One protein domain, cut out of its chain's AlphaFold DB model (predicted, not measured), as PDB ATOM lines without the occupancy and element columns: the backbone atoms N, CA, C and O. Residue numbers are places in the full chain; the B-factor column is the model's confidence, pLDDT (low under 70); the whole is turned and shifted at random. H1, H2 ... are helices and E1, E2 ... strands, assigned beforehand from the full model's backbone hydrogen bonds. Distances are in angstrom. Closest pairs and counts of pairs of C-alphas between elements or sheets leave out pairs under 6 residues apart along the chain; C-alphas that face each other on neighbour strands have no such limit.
ATOM      1  N   ILE A  46      23.560 -26.517  62.824       97.81
ATOM      2  CA  ILE A  46      23.430 -27.344  61.610       97.81
ATOM      3  C   ILE A  46      23.964 -26.660  60.352       97.81
ATOM      4  O   ILE A  46      24.162 -27.331  59.342       97.81
ATOM      5  N   GLY A  47      24.222 -25.353  60.398       97.88
ATOM      6  CA  GLY A  47      24.803 -24.624  59.277       97.88
ATOM      7  C   GLY A  47      24.918 -23.124  59.517       97.88
ATOM      8  O   GLY A  47      24.698 -22.635  60.629       97.88
ATOM      9  N   LYS A  48      25.274 -22.398  58.461       98.38
ATOM     10  CA  LYS A  48      25.329 -20.933  58.415       98.38
ATOM     11  C   LYS A  48      24.795 -20.427  57.083       98.38
ATOM     12  O   LYS A  48      25.018 -21.079  56.073       98.38
ATOM     13  N   VAL A  49      24.150 -19.263  57.080       98.56
ATOM     14  CA  VAL A  49      23.628 -18.583  55.883       98.56
ATOM     15  C   VAL A  49      23.914 -17.096  56.028       98.56
ATOM     16  O   VAL A  49      23.507 -16.494  57.019       98.56
ATOM     17  N   LEU A  50      24.649 -16.502  55.088       97.75
ATOM     18  CA  LEU A  50      25.076 -15.098  55.130       97.75
ATOM     19  C   LEU A  50      25.722 -14.719  56.481       97.75
ATOM     20  O   LEU A  50      25.469 -13.661  57.047       97.75
ATOM     21  N   GLY A  51      26.518 -15.636  57.043       96.81
ATOM     22  CA  GLY A  51      27.155 -15.486  58.356       96.81
ATOM     23  C   GLY A  51      26.253 -15.756  59.571       96.81
ATOM     24  O   GLY A  51      26.778 -15.935  60.672       96.81
ATOM     25  N   LYS A  52      24.927 -15.864  59.402       97.38
ATOM     26  CA  LYS A  52      23.976 -16.200  60.473       97.38
ATOM     27  C   LYS A  52      23.981 -17.703  60.744       97.38
ATOM     28  O   LYS A  52      23.789 -18.501  59.831       97.38
ATOM     29  N   SER A  53      24.191 -18.093  62.000       97.56
ATOM     30  CA  SER A  53      24.081 -19.489  62.437       97.56
ATOM     31  C   SER A  53      22.647 -19.995  62.315       97.56
ATOM     32  O   SER A  53      21.723 -19.317  62.761       97.56
ATOM     33  N   ILE A  54      22.491 -21.200  61.769       97.94
ATOM     34  CA  ILE A  54      21.228 -21.933  61.710       97.94
ATOM     35  C   ILE A  54      21.320 -23.133  62.649       97.94
ATOM     36  O   ILE A  54      22.245 -23.951  62.558       97.94
ATOM     37  N   TYR A  55      20.355 -23.245  63.550       97.25
ATOM     38  CA  TYR A  55      20.255 -24.300  64.543       97.25
ATOM     39  C   TYR A  55      19.153 -25.295  64.187       97.25
ATOM     40  O   TYR A  55      18.220 -25.013  63.441       97.25
ATOM     41  N   ARG A  56      19.227 -26.492  64.768       96.56
ATOM     42  CA  ARG A  56      18.236 -27.556  64.579       96.56
ATOM     43  C   ARG A  56      16.817 -27.115  64.958       96.56
ATOM     44  O   ARG A  56      15.861 -27.599  64.363       96.56
ATOM     45  N   SER A  57      16.693 -26.218  65.936       95.75
ATOM     46  CA  SER A  57      15.424 -25.606  66.346       95.75
ATOM     47  C   SER A  57      14.783 -24.740  65.262       95.75
ATOM     48  O   SER A  57      13.573 -24.555  65.293       95.75
ATOM     49  N   ASP A  58      15.569 -24.244  64.306       95.62
ATOM     50  CA  ASP A  58      15.104 -23.318  63.267       95.62
ATOM     51  C   ASP A  58      14.451 -24.060  62.090       95.62
ATOM     52  O   ASP A  58      13.789 -23.453  61.255       95.62
ATOM     53  N   VAL A  59      14.620 -25.385  62.027       96.38
ATOM     54  CA  VAL A  59      14.130 -26.251  60.942       96.38
ATOM     55  C   VAL A  59      13.251 -27.392  61.465       96.38
ATOM     56  O   VAL A  59      13.293 -28.509  60.962       96.38
ATOM     57  N   VAL A  60      12.479 -27.157  62.526       94.19
ATOM     58  CA  VAL A  60      11.573 -28.171  63.101       94.19
ATOM     59  C   VAL A  60      10.405 -28.483  62.163       94.19
ATOM     60  O   VAL A  60       9.892 -27.583  61.519       94.19
ATOM     61  N   GLY A  61       9.955 -29.734  62.091       93.88
ATOM     62  CA  GLY A  61       8.762 -30.134  61.333       93.88
ATOM     63  C   GLY A  61       8.204 -31.448  61.872       93.88
ATOM     64  O   GLY A  61       8.979 -32.298  62.317       93.88
ATOM     65  N   GLU A  62       6.881 -31.604  61.873       94.94
ATOM     66  CA  GLU A  62       6.209 -32.827  62.339       94.94
ATOM     67  C   GLU A  62       6.251 -33.926  61.271       94.94
ATOM     68  O   GLU A  62       6.215 -35.118  61.581       94.94
ATOM     69  N   THR A  63       6.377 -33.519  60.007       96.00
ATOM     70  CA  THR A  63       6.483 -34.403  58.843       96.00
ATOM     71  C   THR A  63       7.763 -34.144  58.050       96.00
ATOM     72  O   THR A  63       8.342 -33.059  58.111       96.00
ATOM     73  N   ASP A  64       8.183 -35.110  57.225       93.94
ATOM     74  CA  ASP A  64       9.329 -34.929  56.321       93.94
ATOM     75  C   ASP A  64       9.104 -33.785  55.316       93.94
ATOM     76  O   ASP A  64      10.046 -33.112  54.903       93.94
ATOM     77  N   SER A  65       7.849 -33.540  54.921       92.94
ATOM     78  CA  SER A  65       7.509 -32.432  54.023       92.94
ATOM     79  C   SER A  65       7.704 -31.078  54.697       92.94
ATOM     80  O   SER A  65       8.304 -30.184  54.105       92.94
ATOM     81  N   GLU A  66       7.226 -30.926  55.931       95.31
ATOM     82  CA  GLU A  66       7.426 -29.703  56.715       95.31
ATOM     83  C   GLU A  66       8.903 -29.480  57.020       95.31
ATOM     84  O   GLU A  66       9.404 -28.375  56.835       95.31
ATOM     85  N   PHE A  67       9.621 -30.541  57.405       95.81
ATOM     86  CA  PHE A  67      11.062 -30.480  57.630       95.81
ATOM     87  C   PHE A  67      11.797 -29.956  56.389       95.81
ATOM     88  O   PHE A  67      12.582 -29.016  56.497       95.81
ATOM     89  N   ARG A  68      11.493 -30.490  55.198       95.19
ATOM     90  CA  ARG A  68      12.064 -30.015  53.925       95.19
ATOM     91  C   ARG A  68      11.761 -28.552  53.635       95.19
ATOM     92  O   ARG A  68      12.668 -27.811  53.262       95.19
ATOM     93  N   ILE A  69      10.504 -28.138  53.795       94.69
ATOM     94  CA  ILE A  69      10.090 -26.745  53.574       94.69
ATOM     95  C   ILE A  69      10.858 -25.818  54.515       94.69
ATOM     96  O   ILE A  69      11.376 -24.794  54.074       94.69
ATOM     97  N   ASN A  70      10.997 -26.198  55.784       96.88
ATOM     98  CA  ASN A  70      11.671 -25.375  56.779       96.88
ATOM     99  C   ASN A  70      13.188 -25.332  56.558       96.88
ATOM    100  O   ASN A  70      13.783 -24.266  56.688       96.88
ATOM    101  N   VAL A  71      13.810 -26.434  56.121       97.56
ATOM    102  CA  VAL A  71      15.213 -26.443  55.671       97.56
ATOM    103  C   VAL A  71      15.414 -25.494  54.487       97.56
ATOM    104  O   VAL A  71      16.281 -24.621  54.550       97.56
ATOM    105  N   ALA A  72      14.601 -25.610  53.433       96.50
ATOM    106  CA  ALA A  72      14.695 -24.728  52.270       96.50
ATOM    107  C   ALA A  72      14.449 -23.259  52.651       96.50
ATOM    108  O   ALA A  72      15.187 -22.382  52.211       96.50
ATOM    109  N   SER A  73      13.472 -22.986  53.518       96.56
ATOM    110  CA  SER A  73      13.176 -21.629  53.978       96.56
ATOM    111  C   SER A  73      14.308 -21.025  54.810       96.56
ATOM    112  O   SER A  73      14.571 -19.831  54.693       96.56
ATOM    113  N   ALA A  74      14.971 -21.817  55.656       97.81
ATOM    114  CA  ALA A  74      16.063 -21.336  56.499       97.81
ATOM    115  C   ALA A  74      17.349 -21.080  55.700       97.81
ATOM    116  O   ALA A  74      18.059 -20.118  55.987       97.81
ATOM    117  N   PHE A  75      17.645 -21.928  54.707       98.19
ATOM    118  CA  PHE A  75      18.887 -21.851  53.935       98.19
ATOM    119  C   PHE A  75      18.778 -21.050  52.639       98.19
ATOM    120  O   PHE A  75      19.671 -20.262  52.349       98.19
ATOM    121  N   LEU A  76      17.711 -21.230  51.858       97.88
ATOM    122  CA  LEU A  76      17.621 -20.680  50.503       97.88
ATOM    123  C   LEU A  76      16.912 -19.330  50.446       97.88
ATOM    124  O   LEU A  76      17.368 -18.467  49.702       97.88
ATOM    125  N   SER A  77      15.838 -19.114  51.218       97.56
ATOM    126  CA  SER A  77      15.078 -17.854  51.139       97.56
ATOM    127  C   SER A  77      15.957 -16.611  51.339       97.56
ATOM    128  O   SER A  77      15.912 -15.744  50.472       97.56
ATOM    129  N   PRO A  78      16.841 -16.530  52.361       98.38
ATOM    130  CA  PRO A  78      17.689 -15.349  52.540       98.38
ATOM    131  C   PRO A  78      18.650 -15.104  51.368       98.38
ATOM    132  O   PRO A  78      18.939 -13.958  51.037       98.38
ATOM    133  N   LEU A  79      19.148 -16.175  50.742       98.44
ATOM    134  CA  LEU A  79      20.059 -16.089  49.600       98.44
ATOM    135  C   LEU A  79      19.326 -15.609  48.345       98.44
ATOM    136  O   LEU A  79      19.812 -14.727  47.645       98.44
ATOM    137  N   LEU A  80      18.135 -16.157  48.087       98.00
ATOM    138  CA  LEU A  80      17.304 -15.763  46.951       98.00
ATOM    139  C   LEU A  80      16.759 -14.339  47.109       98.00
ATOM    140  O   LEU A  80      16.665 -13.621  46.118       98.00
ATOM    141  N   ASP A  81      16.419 -13.918  48.327       97.88
ATOM    142  CA  ASP A  81      15.977 -12.549  48.605       97.88
ATOM    143  C   ASP A  81      17.122 -11.551  48.409       97.88
ATOM    144  O   ASP A  81      16.937 -10.538  47.735       97.88
ATOM    145  N   LYS A  82      18.325 -11.872  48.909       98.31
ATOM    146  CA  LYS A  82      19.533 -11.081  48.640       98.31
ATOM    147  C   LYS A  82      19.787 -10.961  47.134       98.31
ATOM    148  O   LYS A  82      19.982  -9.855  46.644       98.31
ATOM    149  N   TYR A  83      19.734 -12.076  46.408       98.44
ATOM    150  CA  TYR A  83      19.962 -12.096  44.964       98.44
ATOM    151  C   TYR A  83      18.943 -11.244  44.198       98.44
ATOM    152  O   TYR A  83      19.316 -10.468  43.327       98.44
ATOM    153  N   LYS A  84      17.653 -11.328  44.544       97.88
ATOM    154  CA  LYS A  84      16.623 -10.475  43.930       97.88
ATOM    155  C   LYS A  84      16.868  -8.992  44.172       97.88
ATOM    156  O   LYS A  84      16.629  -8.203  43.270       97.88
ATOM    157  N   GLU A  85      17.324  -8.613  45.364       97.81
ATOM    158  CA  GLU A  85      17.636  -7.211  45.651       97.81
ATOM    159  C   GLU A  85      18.883  -6.739  44.883       97.81
ATOM    160  O   GLU A  85      18.891  -5.627  44.362       97.81
ATOM    161  N   GLU A  86      19.910  -7.588  44.745       98.00
ATOM    162  CA  GLU A  86      21.121  -7.291  43.960       98.00
ATOM    163  C   GLU A  86      20.844  -7.159  42.450       98.00
ATOM    164  O   GLU A  86      21.506  -6.371  41.779       98.00
ATOM    165  N   HIS A  87      19.843  -7.880  41.938       97.94
ATOM    166  CA  HIS A  87      19.461  -7.938  40.517       97.94
ATOM    167  C   HIS A  87      18.077  -7.324  40.243       97.94
ATOM    168  O   HIS A  87      17.339  -7.714  39.332       97.94
ATOM    169  N   LYS A  88      17.676  -6.374  41.089       97.25
ATOM    170  CA  LYS A  88      16.328  -5.807  41.076       97.25
ATOM    171  C   LYS A  88      15.995  -5.105  39.765       97.25
ATOM    172  O   LYS A  88      14.871  -5.211  39.290       97.25
ATOM    173  N   ALA A  89      16.959  -4.401  39.175       96.19
ATOM    174  CA  ALA A  89      16.747  -3.655  37.936       96.19
ATOM    175  C   ALA A  89      16.431  -4.576  36.744       96.19
ATOM    176  O   ALA A  89      15.689  -4.191  35.843       96.19
ATOM    177  N   GLU A  90      16.969  -5.795  36.746       96.25
ATOM    178  CA  GLU A  90      16.764  -6.798  35.704       96.25
ATOM    179  C   GLU A  90      15.495  -7.630  35.938       96.25
ATOM    180  O   GLU A  90      14.805  -8.018  34.988       96.25
ATOM    181  N   ILE A  91      15.189  -7.921  37.206       96.62
ATOM    182  CA  ILE A  91      14.133  -8.857  37.596       96.62
ATOM    183  C   ILE A  91      12.789  -8.158  37.804       96.62
ATOM    184  O   ILE A  91      11.758  -8.701  37.392       96.62
ATOM    185  N   ASP A  92      12.767  -6.984  38.438       96.50
ATOM    186  CA  ASP A  92      11.505  -6.359  38.814       96.50
ATOM    187  C   ASP A  92      10.766  -5.849  37.569       96.50
ATOM    188  O   ASP A  92      11.342  -5.200  36.685       96.50
ATOM    189  N   PRO A  93       9.465  -6.150  37.445       96.75
ATOM    190  CA  PRO A  93       8.630  -5.515  36.448       96.75
ATOM    191  C   PRO A  93       8.567  -4.003  36.658       96.75
ATOM    192  O   PRO A  93       8.328  -3.537  37.774       96.75
ATOM    193  N   THR A  94       8.679  -3.232  35.580       96.06
ATOM    194  CA  THR A  94       8.319  -1.815  35.636       96.06
ATOM    195  C   THR A  94       6.804  -1.668  35.751       96.06
ATOM    196  O   THR A  94       6.029  -2.541  35.349       96.06
ATOM    197  N   GLU A  95       6.344  -0.527  36.261       94.81
ATOM    198  CA  GLU A  95       4.909  -0.240  36.340       94.81
ATOM    199  C   GLU A  95       4.235  -0.296  34.957       94.81
ATOM    200  O   GLU A  95       3.139  -0.839  34.810       94.81
ATOM    201  N   LYS A  96       4.916   0.213  33.923       95.75
ATOM    202  CA  LYS A  96       4.433   0.178  32.539       95.75
ATOM    203  C   LYS A  96       4.264  -1.260  32.049       95.75
ATOM    204  O   LYS A  96       3.218  -1.579  31.484       95.75
ATOM    205  N   GLU A  97       5.247  -2.127  32.296       96.50
ATOM    206  CA  GLU A  97       5.146  -3.549  31.949       96.50
ATOM    207  C   GLU A  97       3.955  -4.210  32.657       96.50
ATOM    208  O   GLU A  97       3.169  -4.908  32.017       96.50
ATOM    209  N   LEU A  98       3.771  -3.948  33.957       96.81
ATOM    210  CA  LEU A  98       2.663  -4.508  34.737       96.81
ATOM    211  C   LEU A  98       1.294  -4.087  34.202       96.81
ATOM    212  O   LEU A  98       0.399  -4.924  34.122       96.81
ATOM    213  N   ILE A  99       1.124  -2.820  33.813       95.81
ATOM    214  CA  ILE A  99      -0.127  -2.324  33.221       95.81
ATOM    215  C   ILE A  99      -0.420  -3.034  31.895       95.81
ATOM    216  O   ILE A  99      -1.543  -3.493  31.677       95.81
ATOM    217  N   ILE A 100       0.587  -3.161  31.024       95.94
ATOM    218  CA  ILE A 100       0.441  -3.831  29.725       95.94
ATOM    219  C   ILE A 100       0.062  -5.305  29.922       95.94
ATOM    220  O   ILE A 100      -0.891  -5.795  29.311       95.94
ATOM    221  N   VAL A 101       0.765  -6.007  30.816       96.44
ATOM    222  CA  VAL A 101       0.485  -7.415  31.119       96.44
ATOM    223  C   VAL A 101      -0.892  -7.579  31.758       96.44
ATOM    224  O   VAL A 101      -1.630  -8.479  31.363       96.44
ATOM    225  N   ALA A 102      -1.277  -6.713  32.698       95.56
ATOM    226  CA  ALA A 102      -2.593  -6.758  33.331       95.56
ATOM    227  C   ALA A 102      -3.723  -6.619  32.300       95.56
ATOM    228  O   ALA A 102      -4.649  -7.430  32.306       95.56
ATOM    229  N   GLY A 103      -3.617  -5.660  31.376       94.62
ATOM    230  CA  GLY A 103      -4.598  -5.495  30.301       94.62
ATOM    231  C   GLY A 103      -4.672  -6.710  29.369       94.62
ATOM    232  O   GLY A 103      -5.761  -7.117  28.963       94.62
ATOM    233  N   ASN A 104      -3.532  -7.342  29.063       94.38
ATOM    234  CA  ASN A 104      -3.532  -8.564  28.257       94.38
ATOM    235  C   ASN A 104      -4.178  -9.743  28.999       94.38
ATOM    236  O   ASN A 104      -4.997 -10.453  28.421       94.38
ATOM    237  N   LEU A 105      -3.850  -9.943  30.279       93.12
ATOM    238  CA  LEU A 105      -4.447 -10.996  31.103       93.12
ATOM    239  C   LEU A 105      -5.967 -10.841  31.191       93.12
ATOM    240  O   LEU A 105      -6.683 -11.820  31.006       93.12
ATOM    241  N   GLU A 106      -6.459  -9.618  31.391       92.31
ATOM    242  CA  GLU A 106      -7.892  -9.323  31.429       92.31
ATOM    243  C   GLU A 106      -8.587  -9.690  30.113       92.31
ATOM    244  O   GLU A 106      -9.612 -10.372  30.119       92.31
ATOM    245  N   LYS A 107      -7.991  -9.322  28.970       92.38
ATOM    246  CA  LYS A 107      -8.513  -9.706  27.655       92.38
ATOM    247  C   LYS A 107      -8.622 -11.227  27.511       92.38
ATOM    248  O   LYS A 107      -9.642 -11.713  27.032       92.38
ATOM    249  N   ARG A 108      -7.596 -11.974  27.934       90.00
ATOM    250  CA  ARG A 108      -7.589 -13.443  27.830       90.00
ATOM    251  C   ARG A 108      -8.592 -14.096  28.774       90.00
ATOM    252  O   ARG A 108      -9.256 -15.042  28.373       90.00
ATOM    253  N   LEU A 109      -8.735 -13.586  29.997       88.75
ATOM    254  CA  LEU A 109      -9.759 -14.062  30.930       88.75
ATOM    255  C   LEU A 109     -11.164 -13.865  30.344       88.75
ATOM    256  O   LEU A 109     -11.950 -14.805  30.332       88.75
ATOM    257  N   ALA A 110     -11.433 -12.704  29.740       89.25
ATOM    258  CA  ALA A 110     -12.705 -12.436  29.072       89.25
ATOM    259  C   ALA A 110     -12.942 -13.307  27.818       89.25
ATOM    260  O   ALA A 110     -14.087 -13.525  27.424       89.25
ATOM    261  N   GLU A 111     -11.886 -13.772  27.141       89.94
ATOM    262  CA  GLU A 111     -11.990 -14.744  26.042       89.94
ATOM    263  C   GLU A 111     -12.367 -16.135  26.572       89.94
ATOM    264  O   GLU A 111     -13.311 -16.734  26.062       89.94
ATOM    265  N   VAL A 112     -11.715 -16.596  27.645       87.06
ATOM    266  CA  VAL A 112     -12.023 -17.884  28.295       87.06
ATOM    267  C   VAL A 112     -13.454 -17.903  28.841       87.06
ATOM    268  O   VAL A 112     -14.186 -18.854  28.585       87.06
ATOM    269  N   GLU A 113     -13.903 -16.834  29.503       86.56
ATOM    270  CA  GLU A 113     -15.285 -16.720  30.004       86.56
ATOM    271  C   GLU A 113     -16.332 -16.810  28.880       86.56
ATOM    272  O   GLU A 113     -17.405 -17.386  29.061       86.56
ATOM    273  N   LYS A 114     -16.025 -16.274  27.691       87.69
ATOM    274  CA  LYS A 114     -16.910 -16.388  26.519       87.69
ATOM    275  C   LYS A 114     -16.942 -17.800  25.945       87.69
ATOM    276  O   LYS A 114     -17.981 -18.205  25.426       87.69
ATOM    277  N   GLU A 115     -15.820 -18.515  25.984       87.25
ATOM    278  CA  GLU A 115     -15.703 -19.878  25.457       87.25
ATOM    279  C   GLU A 115     -16.336 -20.918  26.388       87.25
ATOM    280  O   GLU A 115     -17.018 -21.829  25.913       87.25
ATOM    281  N   GLU A 116     -16.157 -20.774  27.703       82.69
ATOM    282  CA  GLU A 116     -16.649 -21.727  28.707       82.69
ATOM    283  C   GLU A 116     -18.116 -21.484  29.113       82.69
ATOM    284  O   GLU A 116     -18.736 -22.342  29.747       82.69
ATOM    285  N   GLY A 117     -18.706 -20.362  28.680       74.00
ATOM    286  CA  GLY A 117     -20.014 -19.889  29.131       74.00
ATOM    287  C   GLY A 117     -19.924 -19.244  30.517       74.00
ATOM    288  O   GLY A 117     -19.002 -19.530  31.276       74.00
ATOM    289  N   GLU A 118     -20.871 -18.358  30.854       64.25
ATOM    290  CA  GLU A 118     -20.926 -17.681  32.161       64.25
ATOM    291  C   GLU A 118     -20.970 -18.717  33.298       64.25
ATOM    292  O   GLU A 118     -22.017 -19.248  33.664       64.25
ATOM    293  N   GLU A 133     -12.693  -1.303  46.267       88.69
ATOM    294  CA  GLU A 133     -13.143   0.065  46.559       88.69
ATOM    295  C   GLU A 133     -13.503   0.251  48.036       88.69
ATOM    296  O   GLU A 133     -13.165   1.271  48.638       88.69
ATOM    297  N   ALA A 134     -14.172  -0.737  48.642       88.19
ATOM    298  CA  ALA A 134     -14.485  -0.708  50.067       88.19
ATOM    299  C   ALA A 134     -13.203  -0.764  50.912       88.19
ATOM    300  O   ALA A 134     -13.070   0.000  51.868       88.19
ATOM    301  N   GLN A 135     -12.239  -1.614  50.534       86.31
ATOM    302  CA  GLN A 135     -10.923  -1.679  51.182       86.31
ATOM    303  C   GLN A 135     -10.162  -0.357  51.040       86.31
ATOM    304  O   GLN A 135      -9.621   0.141  52.027       86.31
ATOM    305  N   LEU A 136     -10.143   0.223  49.835       86.62
ATOM    306  CA  LEU A 136      -9.495   1.502  49.559       86.62
ATOM    307  C   LEU A 136     -10.070   2.597  50.454       86.62
ATOM    308  O   LEU A 136      -9.313   3.277  51.143       86.62
ATOM    309  N   LYS A 137     -11.400   2.704  50.515       90.88
ATOM    310  CA  LYS A 137     -12.073   3.685  51.367       90.88
ATOM    311  C   LYS A 137     -11.718   3.502  52.845       90.88
ATOM    312  O   LYS A 137     -11.380   4.472  53.509       90.88
ATOM    313  N   MET A 138     -11.750   2.268  53.357       88.94
ATOM    314  CA  MET A 138     -11.388   1.983  54.753       88.94
ATOM    315  C   MET A 138      -9.951   2.412  55.081       88.94
ATOM    316  O   MET A 138      -9.701   2.933  56.166       88.94
ATOM    317  N   LEU A 139      -9.008   2.203  54.156       86.50
ATOM    318  CA  LEU A 139      -7.613   2.606  54.337       86.50
ATOM    319  C   LEU A 139      -7.415   4.119  54.219       86.50
ATOM    320  O   LEU A 139      -6.634   4.686  54.979       86.50
ATOM    321  N   GLU A 140      -8.115   4.780  53.297       86.94
ATOM    322  CA  GLU A 140      -8.099   6.241  53.179       86.94
ATOM    323  C   GLU A 140      -8.667   6.906  54.440       86.94
ATOM    324  O   GLU A 140      -8.043   7.827  54.971       86.94
ATOM    325  N   ASP A 141      -9.782   6.393  54.969       89.50
ATOM    326  CA  ASP A 141     -10.386   6.856  56.222       89.50
ATOM    327  C   ASP A 141      -9.415   6.660  57.406       89.50
ATOM    328  O   ASP A 141      -9.183   7.595  58.178       89.50
ATOM    329  N   ALA A 142      -8.770   5.489  57.510       85.81
ATOM    330  CA  ALA A 142      -7.763   5.217  58.541       85.81
ATOM    331  C   ALA A 142      -6.540   6.147  58.431       85.81
ATOM    332  O   ALA A 142      -6.034   6.643  59.437       85.81
ATOM    333  N   LEU A 143      -6.074   6.434  57.211       85.06
ATOM    334  CA  LEU A 143      -4.948   7.338  56.978       85.06
ATOM    335  C   LEU A 143      -5.290   8.789  57.356       85.06
ATOM    336  O   LEU A 143      -4.435   9.507  57.875       85.06
ATOM    337  N   ILE A 144      -6.525   9.232  57.097       87.81
ATOM    338  CA  ILE A 144      -7.017  10.551  57.519       87.81
ATOM    339  C   ILE A 144      -7.077  10.634  59.045       87.81
ATOM    340  O   ILE A 144      -6.652  11.640  59.611       87.81
ATOM    341  N   GLU A 145      -7.569   9.589  59.710       87.12
ATOM    342  CA  GLU A 145      -7.627   9.531  61.170       87.12
ATOM    343  C   GLU A 145      -6.231   9.671  61.791       87.12
ATOM    344  O   GLU A 145      -6.029  10.565  62.612       87.12
ATOM    345  N   VAL A 146      -5.243   8.902  61.317       81.12
ATOM    346  CA  VAL A 146      -3.851   8.981  61.805       81.12
ATOM    347  C   VAL A 146      -3.238  10.368  61.579       81.12
ATOM    348  O   VAL A 146      -2.532  10.887  62.442       81.12
ATOM    349  N   LYS A 147      -3.530  11.023  60.447       81.81
ATOM    350  CA  LYS A 147      -3.041  12.387  60.157       81.81
ATOM    351  C   LYS A 147      -3.624  13.459  61.081       81.81
ATOM    352  O   LYS A 147      -3.027  14.525  61.206       81.81
ATOM    353  N   ASN A 148      -4.768  13.195  61.710       87.00
ATOM    354  CA  ASN A 148      -5.453  14.131  62.601       87.00
ATOM    355  C   ASN A 148      -5.108  13.929  64.086       87.00
ATOM    356  O   ASN A 148      -5.709  14.585  64.939       87.00
ATOM    357  N   PHE A 149      -4.168  13.039  64.411       83.88
ATOM    358  CA  PHE A 149      -3.721  12.807  65.785       83.88
ATOM    359  C   PHE A 149      -3.016  14.038  66.368       83.88
ATOM    360  O   PHE A 149      -2.411  14.835  65.642       83.88
ATOM    361  N   SER A 150      -3.115  14.207  67.687       86.88
ATOM    362  CA  SER A 150      -2.457  15.289  68.426       86.88
ATOM    363  C   SER A 150      -0.925  15.179  68.348       86.88
ATOM    364  O   SER A 150      -0.410  14.096  68.079       86.88
ATOM    365  N   PRO A 151      -0.156  16.255  68.603       79.94
ATOM    366  CA  PRO A 151       1.310  16.201  68.557       79.94
ATOM    367  C   PRO A 151       1.936  15.124  69.463       79.94
ATOM    368  O   PRO A 151       2.946  14.534  69.099       79.94
ATOM    369  N   GLU A 152       1.317  14.838  70.611       81.56
ATOM    370  CA  GLU A 152       1.749  13.792  71.555       81.56
ATOM    371  C   GLU A 152       1.514  12.383  70.981       81.56
ATOM    372  O   GLU A 152       2.368  11.510  71.087       81.56
ATOM    373  N   GLU A 153       0.394  12.177  70.285       82.06
ATOM    374  CA  GLU A 153       0.101  10.937  69.552       82.06
ATOM    375  C   GLU A 153       0.964  10.807  68.278       82.06
ATOM    376  O   GLU A 153       1.295   9.700  67.860       82.06
ATOM    377  N   GLN A 154       1.378  11.925  67.669       70.31
ATOM    378  CA  GLN A 154       2.271  11.944  66.505       70.31
ATOM    379  C   GLN A 154       3.705  11.505  66.842       70.31
ATOM    380  O   GLN A 154       4.370  10.916  65.990       70.31
ATOM    381  N   GLU A 155       4.176  11.730  68.070       74.12
ATOM    382  CA  GLU A 155       5.481  11.237  68.534       74.12
ATOM    383  C   GLU A 155       5.472   9.708  68.720       74.12
ATOM    384  O   GLU A 155       6.425   9.031  68.335       74.12
ATOM    385  N   GLU A 156       4.353   9.131  69.177       75.19
ATOM    386  CA  GLU A 156       4.142   7.676  69.134       75.19
ATOM    387  C   GLU A 156       4.044   7.163  67.679       75.19
ATOM    388  O   GLU A 156       4.523   6.069  67.373       75.19
ATOM    389  N   ILE A 157       3.503   7.957  66.744       68.19
ATOM    390  CA  ILE A 157       3.441   7.629  65.305       68.19
ATOM    391  C   ILE A 157       4.811   7.671  64.615       68.19
ATOM    392  O   ILE A 157       4.975   7.039  63.574       68.19
ATOM    393  N   GLU A 158       5.832   8.324  65.166       63.91
ATOM    394  CA  GLU A 158       7.195   8.231  64.622       63.91
ATOM    395  C   GLU A 158       7.665   6.762  64.584       63.91
ATOM    396  O   GLU A 158       8.264   6.319  63.604       63.91
ATOM    397  N   GLN A 159       7.261   5.967  65.586       66.06
ATOM    398  CA  GLN A 159       7.437   4.506  65.618       66.06
ATOM    399  C   GLN A 159       6.516   3.760  64.629       66.06
ATOM    400  O   GLN A 159       6.736   2.592  64.331       66.06
ATOM    401  N   HIS A 160       5.501   4.438  64.090       72.88
ATOM    402  CA  HIS A 160       4.529   3.948  63.106       72.88
ATOM    403  C   HIS A 160       4.736   4.533  61.694       72.88
ATOM    404  O   HIS A 160       3.893   4.322  60.819       72.88
ATOM    405  N   LYS A 161       5.841   5.244  61.419       80.06
ATOM    406  CA  LYS A 161       6.159   5.733  60.064       80.06
ATOM    407  C   LYS A 161       6.178   4.611  59.033       80.06
ATOM    408  O   LYS A 161       5.675   4.785  57.928       80.06
ATOM    409  N   GLU A 162       6.699   3.453  59.424       81.06
ATOM    410  CA  GLU A 162       6.691   2.250  58.596       81.06
ATOM    411  C   GLU A 162       5.261   1.787  58.287       81.06
ATOM    412  O   GLU A 162       4.941   1.480  57.144       81.06
ATOM    413  N   LEU A 163       4.362   1.822  59.273       78.25
ATOM    414  CA  LEU A 163       2.958   1.462  59.078       78.25
ATOM    415  C   LEU A 163       2.242   2.440  58.127       78.25
ATOM    416  O   LEU A 163       1.449   2.021  57.285       78.25
ATOM    417  N   LEU A 164       2.531   3.741  58.224       82.06
ATOM    418  CA  LEU A 164       1.994   4.755  57.309       82.06
ATOM    419  C   LEU A 164       2.488   4.575  55.869       82.06
ATOM    420  O   LEU A 164       1.706   4.722  54.923       82.06
ATOM    421  N   ASP A 165       3.766   4.249  55.700       86.31
ATOM    422  CA  ASP A 165       4.350   3.904  54.405       86.31
ATOM    423  C   ASP A 165       3.695   2.637  53.828       86.31
ATOM    424  O   ASP A 165       3.239   2.639  52.682       86.31
ATOM    425  N   GLN A 166       3.517   1.596  54.649       84.25
ATOM    426  CA  GLN A 166       2.804   0.372  54.270       84.25
ATOM    427  C   GLN A 166       1.360   0.654  53.821       84.25
ATOM    428  O   GLN A 166       0.932   0.153  52.776       84.25
ATOM    429  N   TYR A 167       0.607   1.485  54.553       84.44
ATOM    430  CA  TYR A 167      -0.751   1.868  54.154       84.44
ATOM    431  C   TYR A 167      -0.774   2.663  52.852       84.44
ATOM    432  O   TYR A 167      -1.616   2.399  51.994       84.44
ATOM    433  N   SER A 168       0.158   3.598  52.676       87.94
ATOM    434  CA  SER A 168       0.248   4.413  51.461       87.94
ATOM    435  C   SER A 168       0.529   3.540  50.233       87.94
ATOM    436  O   SER A 168      -0.196   3.631  49.241       87.94
ATOM    437  N   LYS A 169       1.487   2.610  50.339       90.44
ATOM    438  CA  LYS A 169       1.785   1.609  49.300       90.44
ATOM    439  C   LYS A 169       0.581   0.714  49.000       90.44
ATOM    440  O   LYS A 169       0.290   0.431  47.839       90.44
ATOM    441  N   ARG A 170      -0.168   0.285  50.026       89.50
ATOM    442  CA  ARG A 170      -1.373  -0.539  49.826       89.50
ATOM    443  C   ARG A 170      -2.502   0.233  49.141       89.50
ATOM    444  O   ARG A 170      -3.176  -0.347  48.295       89.50
ATOM    445  N   ILE A 171      -2.706   1.505  49.482       89.56
ATOM    446  CA  ILE A 171      -3.681   2.390  48.825       89.56
ATOM    447  C   ILE A 171      -3.346   2.542  47.341       89.56
ATOM    448  O   ILE A 171      -4.228   2.405  46.496       89.56
ATOM    449  N   GLU A 172      -2.077   2.790  47.014       92.00
ATOM    450  CA  GLU A 172      -1.625   2.896  45.627       92.00
ATOM    451  C   GLU A 172      -1.880   1.597  44.857       92.00
ATOM    452  O   GLU A 172      -2.505   1.624  43.795       92.00
ATOM    453  N   LEU A 173      -1.501   0.456  45.436       90.44
ATOM    454  CA  LEU A 173      -1.761  -0.855  44.852       90.44
ATOM    455  C   LEU A 173      -3.262  -1.103  44.629       90.44
ATOM    456  O   LEU A 173      -3.647  -1.538  43.550       90.44
ATOM    457  N   LEU A 174      -4.121  -0.790  45.604       87.00
ATOM    458  CA  LEU A 174      -5.575  -0.944  45.468       87.00
ATOM    459  C   LEU A 174      -6.149  -0.069  44.355       87.00
ATOM    460  O   LEU A 174      -7.009  -0.519  43.606       87.00
ATOM    461  N   ARG A 175      -5.662   1.166  44.207       91.81
ATOM    462  CA  ARG A 175      -6.073   2.033  43.093       91.81
ATOM    463  C   ARG A 175      -5.711   1.412  41.744       91.81
ATOM    464  O   ARG A 175      -6.514   1.494  40.818       91.81
ATOM    465  N   LYS A 176      -4.548   0.760  41.638       91.38
ATOM    466  CA  LYS A 176      -4.151   0.017  40.432       91.38
ATOM    467  C   LYS A 176      -4.997  -1.234  40.222       91.38
ATOM    468  O   LYS A 176      -5.405  -1.463  39.096       91.38
ATOM    469  N   GLU A 177      -5.304  -1.993  41.274       90.56
ATOM    470  CA  GLU A 177      -6.207  -3.156  41.209       90.56
ATOM    471  C   GLU A 177      -7.618  -2.755  40.741       90.56
ATOM    472  O   GLU A 177      -8.222  -3.469  39.951       90.56
ATOM    473  N   ILE A 178      -8.131  -1.598  41.173       88.94
ATOM    474  CA  ILE A 178      -9.424  -1.064  40.707       88.94
ATOM    475  C   ILE A 178      -9.346  -0.642  39.236       88.94
ATOM    476  O   ILE A 178     -10.267  -0.896  38.465       88.94
ATOM    477  N   GLN A 179      -8.259   0.027  38.838       93.38
ATOM    478  CA  GLN A 179      -8.085   0.497  37.463       93.38
ATOM    479  C   GLN A 179      -7.822  -0.652  36.477       93.38
ATOM    480  O   GLN A 179      -8.265  -0.591  35.333       93.38
ATOM    481  N   TYR A 180      -7.093  -1.671  36.922       92.44
ATOM    482  CA  TYR A 180      -6.672  -2.835  36.155       92.44
ATOM    483  C   TYR A 180      -6.939  -4.084  37.013       92.44
ATOM    484  O   TYR A 180      -6.077  -4.481  37.803       92.44
ATOM    485  N   PRO A 181      -8.107  -4.739  36.873       90.06
ATOM    486  CA  PRO A 181      -8.511  -5.863  37.728       90.06
ATOM    487  C   PRO A 181      -7.479  -6.999  37.816       90.06
ATOM    488  O   PRO A 181      -7.331  -7.650  38.851       90.06
ATOM    489  N   SER A 182      -6.703  -7.200  36.747       93.00
ATOM    490  CA  SER A 182      -5.646  -8.217  36.676       93.00
ATOM    491  C   SER A 182      -4.271  -7.748  37.183       93.00
ATOM    492  O   SER A 182      -3.304  -8.500  37.079       93.00
ATOM    493  N   TYR A 183      -4.135  -6.545  37.754       94.06
ATOM    494  CA  TYR A 183      -2.837  -5.980  38.160       94.06
ATOM    495  C   TYR A 183      -2.103  -6.834  39.194       94.06
ATOM    496  O   TYR A 183      -0.914  -7.116  39.060       94.06
ATOM    497  N   ARG A 184      -2.820  -7.321  40.213       91.19
ATOM    498  CA  ARG A 184      -2.235  -8.194  41.239       91.19
ATOM    499  C   ARG A 184      -1.776  -9.532  40.656       91.19
ATOM    500  O   ARG A 184      -0.735 -10.052  41.058       91.19
ATOM    501  N   LEU A 185      -2.538 -10.071  39.704       92.25
ATOM    502  CA  LEU A 185      -2.165 -11.284  38.983       92.25
ATOM    503  C   LEU A 185      -0.933 -11.040  38.103       92.25
ATOM    504  O   LEU A 185      -0.041 -11.882  38.083       92.25
ATOM    505  N   ALA A 186      -0.840  -9.875  37.456       95.44
ATOM    506  CA  ALA A 186       0.329  -9.469  36.683       95.44
ATOM    507  C   ALA A 186       1.583  -9.379  37.565       95.44
ATOM    508  O   ALA A 186       2.584  -9.996  37.222       95.44
ATOM    509  N   ILE A 187       1.524  -8.719  38.733       94.62
ATOM    510  CA  ILE A 187       2.655  -8.678  39.687       94.62
ATOM    511  C   ILE A 187       3.132 -10.094  40.016       94.62
ATOM    512  O   ILE A 187       4.323 -10.389  39.940       94.62
ATOM    513  N   PHE A 188       2.195 -10.978  40.360       94.12
ATOM    514  CA  PHE A 188       2.514 -12.342  40.757       94.12
ATOM    515  C   PHE A 188       3.106 -13.168  39.605       94.12
ATOM    516  O   PHE A 188       4.189 -13.731  39.751       94.12
ATOM    517  N   MET A 189       2.417 -13.239  38.464       94.50
ATOM    518  CA  MET A 189       2.812 -14.091  37.341       94.50
ATOM    519  C   MET A 189       4.023 -13.538  36.595       94.50
ATOM    520  O   MET A 189       4.972 -14.274  36.334       94.50
ATOM    521  N   PHE A 190       4.000 -12.249  36.254       96.62
ATOM    522  CA  PHE A 190       5.046 -11.629  35.448       96.62
ATOM    523  C   PHE A 190       6.311 -11.377  36.259       96.62
ATOM    524  O   PHE A 190       7.395 -11.672  35.767       96.62
ATOM    525  N   GLY A 191       6.190 -10.947  37.520       96.31
ATOM    526  CA  GLY A 191       7.342 -10.827  38.415       96.31
ATOM    527  C   GLY A 191       8.029 -12.173  38.653       96.31
ATOM    528  O   GLY A 191       9.248 -12.281  38.531       96.31
ATOM    529  N   HIS A 192       7.255 -13.236  38.905       96.88
ATOM    530  CA  HIS A 192       7.825 -14.578  39.023       96.88
ATOM    531  C   HIS A 192       8.480 -15.041  37.715       96.88
ATOM    532  O   HIS A 192       9.594 -15.559  37.747       96.88
ATOM    533  N   TRP A 193       7.829 -14.823  36.569       97.69
ATOM    534  CA  TRP A 193       8.382 -15.181  35.264       97.69
ATOM    535  C   TRP A 193       9.680 -14.431  34.942       97.69
ATOM    536  O   TRP A 193      10.642 -15.090  34.557       97.69
ATOM    537  N   LYS A 194       9.755 -13.103  35.144       98.00
ATOM    538  CA  LYS A 194      10.991 -12.323  34.927       98.00
ATOM    539  C   LYS A 194      12.128 -12.861  35.788       98.00
ATOM    540  O   LYS A 194      13.210 -13.105  35.264       98.00
ATOM    541  N   PHE A 195      11.863 -13.138  37.068       98.31
ATOM    542  CA  PHE A 195      12.855 -13.736  37.959       98.31
ATOM    543  C   PHE A 195      13.349 -15.090  37.446       98.31
ATOM    544  O   PHE A 195      14.548 -15.299  37.295       98.31
ATOM    545  N   GLN A 196      12.435 -16.010  37.137       98.50
ATOM    546  CA  GLN A 196      12.806 -17.344  36.669       98.50
ATOM    547  C   GLN A 196      13.522 -17.295  35.317       98.50
ATOM    548  O   GLN A 196      14.492 -18.021  35.116       98.50
ATOM    549  N   LYS A 197      13.088 -16.425  34.399       98.25
ATOM    550  CA  LYS A 197      13.752 -16.212  33.111       98.25
ATOM    551  C   LYS A 197      15.168 -15.676  33.305       98.25
ATOM    552  O   LYS A 197      16.082 -16.195  32.678       98.25
ATOM    553  N   HIS A 198      15.350 -14.699  34.191       98.50
ATOM    554  CA  HIS A 198      16.669 -14.178  34.529       98.50
ATOM    555  C   HIS A 198      17.586 -15.293  35.048       98.50
ATOM    556  O   HIS A 198      18.677 -15.477  34.520       98.50
ATOM    557  N   LEU A 199      17.108 -16.127  35.982       98.56
ATOM    558  CA  LEU A 199      17.876 -17.288  36.438       98.56
ATOM    559  C   LEU A 199      18.233 -18.235  35.286       98.56
ATOM    560  O   LEU A 199      19.369 -18.694  35.200       98.56
ATOM    561  N   TYR A 200      17.276 -18.526  34.401       98.56
ATOM    562  CA  TYR A 200      17.494 -19.391  33.242       98.56
ATOM    563  C   TYR A 200      18.599 -18.862  32.327       98.56
ATOM    564  O   TYR A 200      19.462 -19.634  31.911       98.56
ATOM    565  N   ASP A 201      18.580 -17.565  32.029       98.25
ATOM    566  CA  ASP A 201      19.555 -16.931  31.147       98.25
ATOM    567  C   ASP A 201      20.953 -16.879  31.796       98.25
ATOM    568  O   ASP A 201      21.938 -17.212  31.138       98.25
ATOM    569  N   GLU A 202      21.041 -16.545  33.088       98.31
ATOM    570  CA  GLU A 202      22.315 -16.360  33.801       98.31
ATOM    571  C   GLU A 202      23.000 -17.679  34.202       98.31
ATOM    572  O   GLU A 202      24.223 -17.801  34.111       98.31
ATOM    573  N   PHE A 203      22.242 -18.705  34.609       98.25
ATOM    574  CA  PHE A 203      22.805 -19.944  35.185       98.25
ATOM    575  C   PHE A 203      22.699 -21.173  34.272       98.25
ATOM    576  O   PHE A 203      22.712 -22.320  34.739       98.25
ATOM    577  N   GLY A 204      22.645 -20.946  32.957       94.62
ATOM    578  CA  GLY A 204      22.847 -21.988  31.942       94.62
ATOM    579  C   GLY A 204      21.603 -22.791  31.555       94.62
ATOM    580  O   GLY A 204      21.730 -23.878  30.988       94.62
ATOM    581  N   GLY A 205      20.408 -22.268  31.828       96.50
ATOM    582  CA  GLY A 205      19.138 -22.829  31.381       96.50
ATOM    583  C   GLY A 205      18.841 -24.236  31.905       96.50
ATOM    584  O   GLY A 205      18.895 -24.496  33.106       96.50
ATOM    585  N   GLY A 206      18.486 -25.150  30.994       96.88
ATOM    586  CA  GLY A 206      18.213 -26.558  31.299       96.88
ATOM    587  C   GLY A 206      16.726 -26.883  31.442       96.88
ATOM    588  O   GLY A 206      15.888 -26.354  30.704       96.88
ATOM    589  N   ARG A 207      16.403 -27.809  32.351       98.19
ATOM    590  CA  ARG A 207      15.026 -28.235  32.618       98.19
ATOM    591  C   ARG A 207      14.221 -27.125  33.280       98.19
ATOM    592  O   ARG A 207      14.733 -26.387  34.121       98.19
ATOM    593  N   VAL A 208      12.930 -27.089  32.963       98.19
ATOM    594  CA  VAL A 208      11.946 -26.241  33.647       98.19
ATOM    595  C   VAL A 208      10.873 -27.096  34.309       98.19
ATOM    596  O   VAL A 208      10.555 -28.187  33.822       98.19
ATOM    597  N   MET A 209      10.310 -26.603  35.413       97.50
ATOM    598  CA  MET A 209       9.283 -27.307  36.172       97.50
ATOM    599  C   MET A 209       8.018 -26.473  36.348       97.50
ATOM    600  O   MET A 209       8.076 -25.325  36.771       97.50
ATOM    601  N   TRP A 210       6.853 -27.059  36.081       95.94
ATOM    602  CA  TRP A 210       5.573 -26.410  36.359       95.94
ATOM    603  C   TRP A 210       5.245 -26.566  37.839       95.94
ATOM    604  O   TRP A 210       5.224 -27.677  38.371       95.94
ATOM    605  N   GLN A 211       4.973 -25.445  38.491       93.75
ATOM    606  CA  GLN A 211       4.531 -25.348  39.873       93.75
ATOM    607  C   GLN A 211       3.225 -24.553  39.939       93.75
ATOM    608  O   GLN A 211       2.833 -23.864  38.998       93.75
ATOM    609  N   GLN A 212       2.557 -24.597  41.093       89.81
ATOM    610  CA  GLN A 212       1.349 -23.795  41.329       89.81
ATOM    611  C   GLN A 212       1.605 -22.283  41.213       89.81
ATOM    612  O   GLN A 212       0.673 -21.523  40.974       89.81
ATOM    613  N   ARG A 213       2.860 -21.842  41.378       87.56
ATOM    614  CA  ARG A 213       3.264 -20.433  41.273       87.56
ATOM    615  C   ARG A 213       3.770 -20.021  39.887       87.56
ATOM    616  O   ARG A 213       4.166 -18.876  39.720       87.56
ATOM    617  N   GLY A 214       3.740 -20.923  38.907       93.50
ATOM    618  CA  GLY A 214       4.278 -20.689  37.569       93.50
ATOM    619  C   GLY A 214       5.365 -21.693  37.198       93.50
ATOM    620  O   GLY A 214       5.504 -22.740  37.828       93.50
ATOM    621  N   VAL A 215       6.095 -21.393  36.126       96.50
ATOM    622  CA  VAL A 215       7.168 -22.254  35.622       96.50
ATOM    623  C   VAL A 215       8.504 -21.813  36.215       96.50
ATOM    624  O   VAL A 215       8.873 -20.646  36.117       96.50
ATOM    625  N   GLU A 216       9.218 -22.760  36.811       97.75
ATOM    626  CA  GLU A 216      10.504 -22.580  37.482       97.75
ATOM    627  C   GLU A 216      11.665 -23.032  36.584       97.75
ATOM    628  O   GLU A 216      11.611 -24.111  35.985       97.75
ATOM    629  N   ALA A 217      12.734 -22.239  36.525       98.31
ATOM    630  CA  ALA A 217      14.000 -22.566  35.876       98.31
ATOM    631  C   ALA A 217      14.800 -23.543  36.749       98.31
ATOM    632  O   ALA A 217      15.745 -23.170  37.442       98.31
ATOM    633  N   PHE A 218      14.364 -24.801  36.752       98.19
ATOM    634  CA  PHE A 218      14.744 -25.813  37.733       98.19
ATOM    635  C   PHE A 218      16.258 -26.062  37.804       98.19
ATOM    636  O   PHE A 218      16.852 -25.956  38.877       98.19
ATOM    637  N   ASP A 219      16.898 -26.355  36.669       98.38
ATOM    638  CA  ASP A 219      18.344 -26.621  36.650       98.38
ATOM    639  C   ASP A 219      19.167 -25.351  36.908       98.38
ATOM    640  O   ASP A 219      20.147 -25.388  37.650       98.38
ATOM    641  N   ALA A 220      18.736 -24.216  36.359       98.56
ATOM    642  CA  ALA A 220      19.404 -22.935  36.552       98.56
ATOM    643  C   ALA A 220      19.366 -22.475  38.022       98.56
ATOM    644  O   ALA A 220      20.383 -22.071  38.581       98.56
ATOM    645  N   THR A 221      18.224 -22.634  38.695       98.38
ATOM    646  CA  THR A 221      18.090 -22.337  40.130       98.38
ATOM    647  C   THR A 221      18.972 -23.261  40.967       98.38
ATOM    648  O   THR A 221      19.631 -22.815  41.904       98.38
ATOM    649  N   HIS A 222      19.056 -24.543  40.605       98.31
ATOM    650  CA  HIS A 222      19.976 -25.472  41.257       98.31
ATOM    651  C   HIS A 222      21.446 -25.056  41.077       98.31
ATOM    652  O   HIS A 222      22.229 -25.158  42.023       98.31
ATOM    653  N   ASN A 223      21.828 -24.564  39.896       98.56
ATOM    654  CA  ASN A 223      23.178 -24.061  39.643       98.56
ATOM    655  C   ASN A 223      23.487 -22.806  40.473       98.56
ATOM    656  O   ASN A 223      24.556 -22.748  41.076       98.56
ATOM    657  N   LEU A 224      22.539 -21.870  40.597       98.56
ATOM    658  CA  LEU A 224      22.668 -20.723  41.503       98.56
ATOM    659  C   LEU A 224      22.909 -21.171  42.956       98.56
ATOM    660  O   LEU A 224      23.805 -20.669  43.629       98.56
ATOM    661  N   ILE A 225      22.154 -22.161  43.445       98.44
ATOM    662  CA  ILE A 225      22.326 -22.681  44.812       98.44
ATOM    663  C   ILE A 225      23.726 -23.276  45.010       98.44
ATOM    664  O   ILE A 225      24.355 -23.028  46.038       98.44
ATOM    665  N   LYS A 226      24.245 -24.024  44.028       98.31
ATOM    666  CA  LYS A 226      25.623 -24.534  44.085       98.31
ATOM    667  C   LYS A 226      26.640 -23.401  44.118       98.31
ATOM    668  O   LYS A 226      27.570 -23.464  44.912       98.31
ATOM    669  N   GLN A 227      26.442 -22.357  43.315       98.56
ATOM    670  CA  GLN A 227      27.323 -21.194  43.318       98.56
ATOM    671  C   GLN A 227      27.340 -20.501  44.688       98.56
ATOM    672  O   GLN A 227      28.417 -20.228  45.211       98.56
ATOM    673  N   PHE A 228      26.183 -20.295  45.325       98.56
ATOM    674  CA  PHE A 228      26.134 -19.750  46.687       98.56
ATOM    675  C   PHE A 228      26.925 -20.593  47.692       98.56
ATOM    676  O   PHE A 228      27.544 -20.046  48.606       98.56
ATOM    677  N   GLU A 229      26.916 -21.916  47.543       98.12
ATOM    678  CA  GLU A 229      27.694 -22.810  48.397       98.12
ATOM    679  C   GLU A 229      29.200 -22.734  48.110       98.12
ATOM    680  O   GLU A 229      30.006 -22.647  49.038       98.12
ATOM    681  N   GLU A 230      29.593 -22.726  46.835       98.31
ATOM    682  CA  GLU A 230      30.988 -22.582  46.400       98.31
ATOM    683  C   GLU A 230      31.596 -21.254  46.875       98.31
ATOM    684  O   GLU A 230      32.740 -21.208  47.338       98.31
ATOM    685  N   GLU A 231      30.800 -20.186  46.846       98.31
ATOM    686  CA  GLU A 231      31.135 -18.857  47.361       98.31
ATOM    687  C   GLU A 231      31.048 -18.748  48.892       98.31
ATOM    688  O   GLU A 231      31.349 -17.694  49.458       98.31
ATOM    689  N   LYS A 232      30.664 -19.829  49.587       98.31
ATOM    690  CA  LYS A 232      30.475 -19.885  51.046       98.31
ATOM    691  C   LYS A 232      29.462 -18.865  51.571       98.31
ATOM    692  O   LYS A 232      29.548 -18.432  52.723       98.31
ATOM    693  N   GLN A 233      28.478 -18.493  50.752       98.56
ATOM    694  CA  GLN A 233      27.331 -17.711  51.213       98.56
ATOM    695  C   GLN A 233      26.451 -18.528  52.166       98.56
ATOM    696  O   GLN A 233      25.747 -17.955  52.997       98.56
ATOM    697  N   PHE A 234      26.534 -19.857  52.112       98.62
ATOM    698  CA  PHE A 234      26.026 -20.741  53.151       98.62
ATOM    699  C   PHE A 234      26.888 -22.001  53.293       98.62
ATOM    700  O   PHE A 234      27.650 -22.356  52.400       98.62
ATOM    701  N   GLU A 235      26.753 -22.676  54.433       98.31
ATOM    702  CA  GLU A 235      27.390 -23.960  54.731       98.31
ATOM    703  C   GLU A 235      26.401 -24.846  55.500       98.31
ATOM    704  O   GLU A 235      25.790 -24.389  56.468       98.31
ATOM    705  N   VAL A 236      26.261 -26.117  55.114       98.06
ATOM    706  CA  VAL A 236      25.423 -27.100  55.824       98.06
ATOM    707  C   VAL A 236      26.311 -28.158  56.473       98.06
ATOM    708  O   VAL A 236      26.969 -28.934  55.782       98.06
ATOM    709  N   PHE A 237      26.326 -28.201  57.805       97.44
ATOM    710  CA  PHE A 237      27.167 -29.111  58.590       97.44
ATOM    711  C   PHE A 237      26.497 -30.461  58.866       97.44
ATOM    712  O   PHE A 237      27.189 -31.459  59.049       97.44
ATOM    713  N   ASP A 238      25.162 -30.500  58.910       97.06
ATOM    714  CA  ASP A 238      24.384 -31.728  59.106       97.06
ATOM    715  C   ASP A 238      24.132 -32.417  57.744       97.06
ATOM    716  O   ASP A 238      23.411 -31.863  56.906       97.06
ATOM    717  N   PRO A 239      24.676 -33.628  57.494       97.31
ATOM    718  CA  PRO A 239      24.509 -34.321  56.217       97.31
ATOM    719  C   PRO A 239      23.051 -34.603  55.846       97.31
ATOM    720  O   PRO A 239      22.715 -34.554  54.667       97.31
ATOM    721  N   LYS A 240      22.175 -34.852  56.833       95.81
ATOM    722  CA  LYS A 240      20.748 -35.083  56.574       95.81
ATOM    723  C   LYS A 240      20.078 -33.797  56.099       95.81
ATOM    724  O   LYS A 240      19.280 -33.824  55.172       95.81
ATOM    725  N   VAL A 241      20.407 -32.663  56.720       97.62
ATOM    726  CA  VAL A 241      19.895 -31.351  56.285       97.62
ATOM    727  C   VAL A 241      20.366 -31.051  54.863       97.62
ATOM    728  O   VAL A 241      19.575 -30.589  54.047       97.62
ATOM    729  N   ARG A 242      21.628 -31.364  54.547       97.75
ATOM    730  CA  ARG A 242      22.183 -31.183  53.201       97.75
ATOM    731  C   ARG A 242      21.439 -32.024  52.163       97.75
ATOM    732  O   ARG A 242      21.102 -31.514  51.101       97.75
ATOM    733  N   GLU A 243      21.195 -33.295  52.462       96.81
ATOM    734  CA  GLU A 243      20.442 -34.191  51.583       96.81
ATOM    735  C   GLU A 243      19.038 -33.640  51.297       96.81
ATOM    736  O   GLU A 243      18.661 -33.495  50.136       96.81
ATOM    737  N   GLU A 244      18.300 -33.238  52.335       95.75
ATOM    738  CA  GLU A 244      16.945 -32.690  52.183       95.75
ATOM    739  C   GLU A 244      16.921 -31.353  51.426       95.75
ATOM    740  O   GLU A 244      16.001 -31.113  50.643       95.75
ATOM    741  N   LEU A 245      17.942 -30.506  51.605       96.81
ATOM    742  CA  LEU A 245      18.094 -29.247  50.869       96.81
ATOM    743  C   LEU A 245      18.197 -29.483  49.352       96.81
ATOM    744  O   LEU A 245      17.575 -28.769  48.565       96.81
ATOM    745  N   TYR A 246      18.958 -30.501  48.939       97.25
ATOM    746  CA  TYR A 246      19.196 -30.824  47.527       97.25
ATOM    747  C   TYR A 246      18.194 -31.823  46.933       97.25
ATOM    748  O   TYR A 246      18.116 -31.960  45.709       97.25
ATOM    749  N   HIS A 247      17.393 -32.499  47.758       95.12
ATOM    750  CA  HIS A 247      16.439 -33.516  47.311       95.12
ATOM    751  C   HIS A 247      15.437 -32.983  46.271       95.12
ATOM    752  O   HIS A 247      15.115 -33.663  45.298       95.12
ATOM    753  N   TYR A 248      14.955 -31.742  46.427       94.31
ATOM    754  CA  TYR A 248      14.049 -31.143  45.442       94.31
ATOM    755  C   TYR A 248      14.704 -31.002  44.065       94.31
ATOM    756  O   TYR A 248      14.073 -31.355  43.076       94.31
ATOM    757  N   TRP A 249      15.966 -30.569  44.020       96.06
ATOM    758  CA  TRP A 249      16.714 -30.221  42.805       96.06
ATOM    759  C   TRP A 249      17.345 -31.410  42.072       96.06
ATOM    760  O   TRP A 249      17.821 -31.283  40.945       96.06
ATOM    761  N   THR A 250      17.371 -32.573  42.716       94.50
ATOM    762  CA  THR A 250      18.022 -33.789  42.205       94.50
ATOM    763  C   THR A 250      17.037 -34.831  41.683       94.50
ATOM    764  O   THR A 250      17.462 -35.871  41.187       94.50
ATOM    765  N   ARG A 251      15.728 -34.555  41.728       92.88
ATOM    766  CA  ARG A 251      14.718 -35.440  41.132       92.88
ATOM    767  C   ARG A 251      14.858 -35.518  39.609       92.88
ATOM    768  O   ARG A 251      15.169 -34.530  38.934       92.88
ATOM    769  N   GLU A 252      14.567 -36.692  39.066       93.50
ATOM    770  CA  GLU A 252      14.618 -36.956  37.624       93.50
ATOM    771  C   GLU A 252      13.225 -37.187  37.023       93.50
ATOM    772  O   GLU A 252      13.011 -36.931  35.840       93.50
ATOM    773  N   ASP A 253      12.256 -37.607  37.833       88.81
ATOM    774  CA  ASP A 253      11.024 -38.269  37.406       88.81
ATOM    775  C   ASP A 253       9.749 -37.519  37.830       88.81
ATOM    776  O   ASP A 253       8.805 -38.088  38.375       88.81
ATOM    777  N   SER A 254       9.682 -36.219  37.542       93.56
ATOM    778  CA  SER A 254       8.444 -35.450  37.719       93.56
ATOM    779  C   SER A 254       7.687 -35.320  36.390       93.56
ATOM    780  O   SER A 254       8.272 -34.864  35.408       93.56
ATOM    781  N   PRO A 255       6.370 -35.612  36.335       94.19
ATOM    782  CA  PRO A 255       5.561 -35.374  35.130       94.19
ATOM    783  C   PRO A 255       5.462 -33.882  34.767       94.19
ATOM    784  O   PRO A 255       5.093 -33.518  33.648       94.19
ATOM    785  N   PHE A 256       5.806 -33.011  35.717       96.00
ATOM    786  CA  PHE A 256       5.858 -31.566  35.555       96.00
ATOM    787  C   PHE A 256       7.270 -31.053  35.284       96.00
ATOM    788  O   PHE A 256       7.458 -29.852  35.327       96.00
ATOM    789  N   LEU A 257       8.266 -31.905  35.050       97.50
ATOM    790  CA  LEU A 257       9.622 -31.492  34.692       97.50
ATOM    791  C   LEU A 257       9.852 -31.790  33.208       97.50
ATOM    792  O   LEU A 257       9.531 -32.883  32.745       97.50
ATOM    793  N   THR A 258      10.388 -30.835  32.447       97.25
ATOM    794  CA  THR A 258      10.717 -31.061  31.030       97.25
ATOM    795  C   THR A 258      12.090 -30.517  30.669       97.25
ATOM    796  O   THR A 258      12.475 -29.445  31.130       97.25
ATOM    797  N   ALA A 259      12.784 -31.238  29.787       97.00
ATOM    798  CA  ALA A 259      13.946 -30.756  29.036       97.00
ATOM    799  C   ALA A 259      13.621 -30.525  27.547       97.00
ATOM    800  O   ALA A 259      14.506 -30.146  26.787       97.00
ATOM    801  N   ASP A 260      12.389 -30.820  27.114       97.44
ATOM    802  CA  ASP A 260      11.991 -30.709  25.709       97.44
ATOM    803  C   ASP A 260      12.074 -29.247  25.229       97.44
ATOM    804  O   ASP A 260      11.334 -28.414  25.764       97.44
ATOM    805  N   PRO A 261      12.940 -28.915  24.249       97.44
ATOM    806  CA  PRO A 261      13.197 -27.530  23.859       97.44
ATOM    807  C   PRO A 261      11.957 -26.781  23.373       97.44
ATOM    808  O   PRO A 261      11.795 -25.607  23.701       97.44
ATOM    809  N   GLU A 262      11.069 -27.447  22.629       96.88
ATOM    810  CA  GLU A 262       9.844 -26.813  22.134       96.88
ATOM    811  C   GLU A 262       8.890 -26.514  23.288       96.88
ATOM    812  O   GLU A 262       8.441 -25.377  23.436       96.88
ATOM    813  N   ARG A 263       8.671 -27.477  24.194       96.31
ATOM    814  CA  ARG A 263       7.854 -27.234  25.385       96.31
ATOM    815  C   ARG A 263       8.439 -26.125  26.267       96.31
ATOM    816  O   ARG A 263       7.683 -25.261  26.693       96.31
ATOM    817  N   VAL A 264       9.758 -26.104  26.508       97.69
ATOM    818  CA  VAL A 264      10.435 -25.012  27.246       97.69
ATOM    819  C   VAL A 264      10.190 -23.669  26.558       97.69
ATOM    820  O   VAL A 264       9.821 -22.687  27.205       97.69
ATOM    821  N   LYS A 265      10.359 -23.612  25.237       96.81
ATOM    822  CA  LYS A 265      10.148 -22.390  24.470       96.81
ATOM    823  C   LYS A 265       8.713 -21.887  24.603       96.81
ATOM    824  O   LYS A 265       8.520 -20.726  24.946       96.81
ATOM    825  N   GLU A 266       7.724 -22.743  24.380       95.19
ATOM    826  CA  GLU A 266       6.309 -22.360  24.354       95.19
ATOM    827  C   GLU A 266       5.731 -22.037  25.732       95.19
ATOM    828  O   GLU A 266       4.868 -21.170  25.849       95.19
ATOM    829  N   SER A 267       6.172 -22.726  26.787       93.69
ATOM    830  CA  SER A 267       5.590 -22.548  28.120       93.69
ATOM    831  C   SER A 267       6.337 -21.567  29.005       93.69
ATOM    832  O   SER A 267       5.762 -21.078  29.977       93.69
ATOM    833  N   PHE A 268       7.628 -21.364  28.743       96.81
ATOM    834  CA  PHE A 268       8.517 -20.634  29.636       96.81
ATOM    835  C   PHE A 268       9.201 -19.460  28.948       96.81
ATOM    836  O   PHE A 268       9.064 -18.343  29.426       96.81
ATOM    837  N   LEU A 269       9.895 -19.660  27.826       96.81
ATOM    838  CA  LEU A 269      10.627 -18.553  27.189       96.81
ATOM    839  C   LEU A 269       9.700 -17.582  26.446       96.81
ATOM    840  O   LEU A 269       9.969 -16.384  26.396       96.81
ATOM    841  N   GLN A 270       8.623 -18.100  25.859       94.81
ATOM    842  CA  GLN A 270       7.652 -17.362  25.048       94.81
ATOM    843  C   GLN A 270       6.225 -17.777  25.427       94.81
ATOM    844  O   GLN A 270       5.486 -18.291  24.578       94.81
ATOM    845  N   PRO A 271       5.833 -17.602  26.703       94.50
ATOM    846  CA  PRO A 271       4.559 -18.103  27.175       94.50
ATOM    847  C   PRO A 271       3.410 -17.431  26.427       94.50
ATOM    848  O   PRO A 271       3.437 -16.231  26.155       94.50
ATOM    849  N   GLU A 272       2.366 -18.203  26.132       91.31
ATOM    850  CA  GLU A 272       1.215 -17.736  25.351       91.31
ATOM    851  C   GLU A 272       0.597 -16.437  25.902       91.31
ATOM    852  O   GLU A 272       0.182 -15.570  25.142       91.31
ATOM    853  N   TRP A 273       0.571 -16.263  27.226       90.94
ATOM    854  CA  TRP A 273       0.012 -15.070  27.874       90.94
ATOM    855  C   TRP A 273       0.870 -13.801  27.722       90.94
ATOM    856  O   TRP A 273       0.408 -12.727  28.096       90.94
ATOM    857  N   LEU A 274       2.070 -13.904  27.142       92.88
ATOM    858  CA  LEU A 274       2.898 -12.770  26.713       92.88
ATOM    859  C   LEU A 274       2.909 -12.570  25.192       92.88
ATOM    860  O   LEU A 274       3.486 -11.595  24.711       92.88
ATOM    861  N   LYS A 275       2.304 -13.465  24.400       91.19
ATOM    862  CA  LYS A 275       2.332 -13.326  22.940       91.19
ATOM    863  C   LYS A 275       1.595 -12.061  22.500       91.19
ATOM    864  O   LYS A 275       0.480 -11.792  22.935       91.19
TER     865      LYS A 275
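Overview. This is residues 46 to 118 and 133 to 275 of the 290 residues of an uncharacterized protein of Polystyrenella longa (UniProt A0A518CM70). The long helix H9 is a beam between two lobes: by its first end lie H5 and an arm of H6, H7 and H8, and by its last end a head of H1, H2, H3, H10, H11 and the small sheet E2 E1 E5. H12 and the hairpin E3 and E4 pack together beside H9; residues 110 to 118, of which 110 to 116 belong to H5, stick out. The printed part has 216 residues with twelve named helices and five named strands, ordered E1 E2, H1 to H9, E3 E4 H10 E5 H11 H12; both sheets are antiparallel, and the class is mostly helix. It is loose, with a radius of gyration of the C-alphas of 21.6 A and spans of 57 by 52 by 35 A.

Arrangement. Start at E1, residues 46 to 49, a hairpin with E2, residues 52 to 55; N 52 and O 49 are 2.8 A apart. E5, residues 234 to 236, is the other antiparallel neighbour of E1, with N 48 and O 235 at 2.9 A. H1, residues 56 to 59, touches H2, residues 64 to 75, closest at the C-alphas of Val 59 and Asn 70, 4.9 A. Residues 68 to 72 of H2 touch H11, residues 239 to 247, about perpendicular at 87 degrees, closest at the C-alphas of Ala 72 and Leu 245, 5.8 A. H3, residues 77 to 86, only grazes the sheet. Then look at the hub, H9, residues 183 to 202, which touches five helices, among them H4, residues 88 to 91, H10, residues 218 to 230, and, only just, with 3 pairs of C-alphas within 8 A, H12, residues 261 to 269. H9 touches H5, residues 95 to 116, with its residues 183 to 190, closest at the C-alphas of Ala 102 and Tyr 183, 4.9 A. H8, residues 161 to 179, touches H9 only at the corner, and only just, with 3 pairs within 8 A. H8 touches H6, residues 133 to 147, at a shallow tilt of 27 degrees, opposite ways, closest at the C-alphas of Leu 136 and Ile 171, 5.9 A; H7, residues 151 to 158, is near H6. E3, residues 208 to 211, and E4, residues 214 to 216, form a hairpin, N 211 and O 214 2.8 A apart. Each O i to N i+4 pair is within hydrogen-bond range in the helices but H7, with 3 of 4, and H1 and H4, too short for one.

Along the chain. Find C-alpha 46 at (23.430, -27.344, 61.610), where E1 begins, and C-alpha 269 at (10.627, -18.553, 27.189), where H12 ends. H5 is 31.4 A long, H9 27.6 A and H8 27.2 A.

Size, cuts and confidence. Residues 119 to 132 are not printed; C-alphas 118 and 133 are 24.1 A apart. H11 to H12 is a long link. Residues 118 and 157 to 159 have pLDDT under 70.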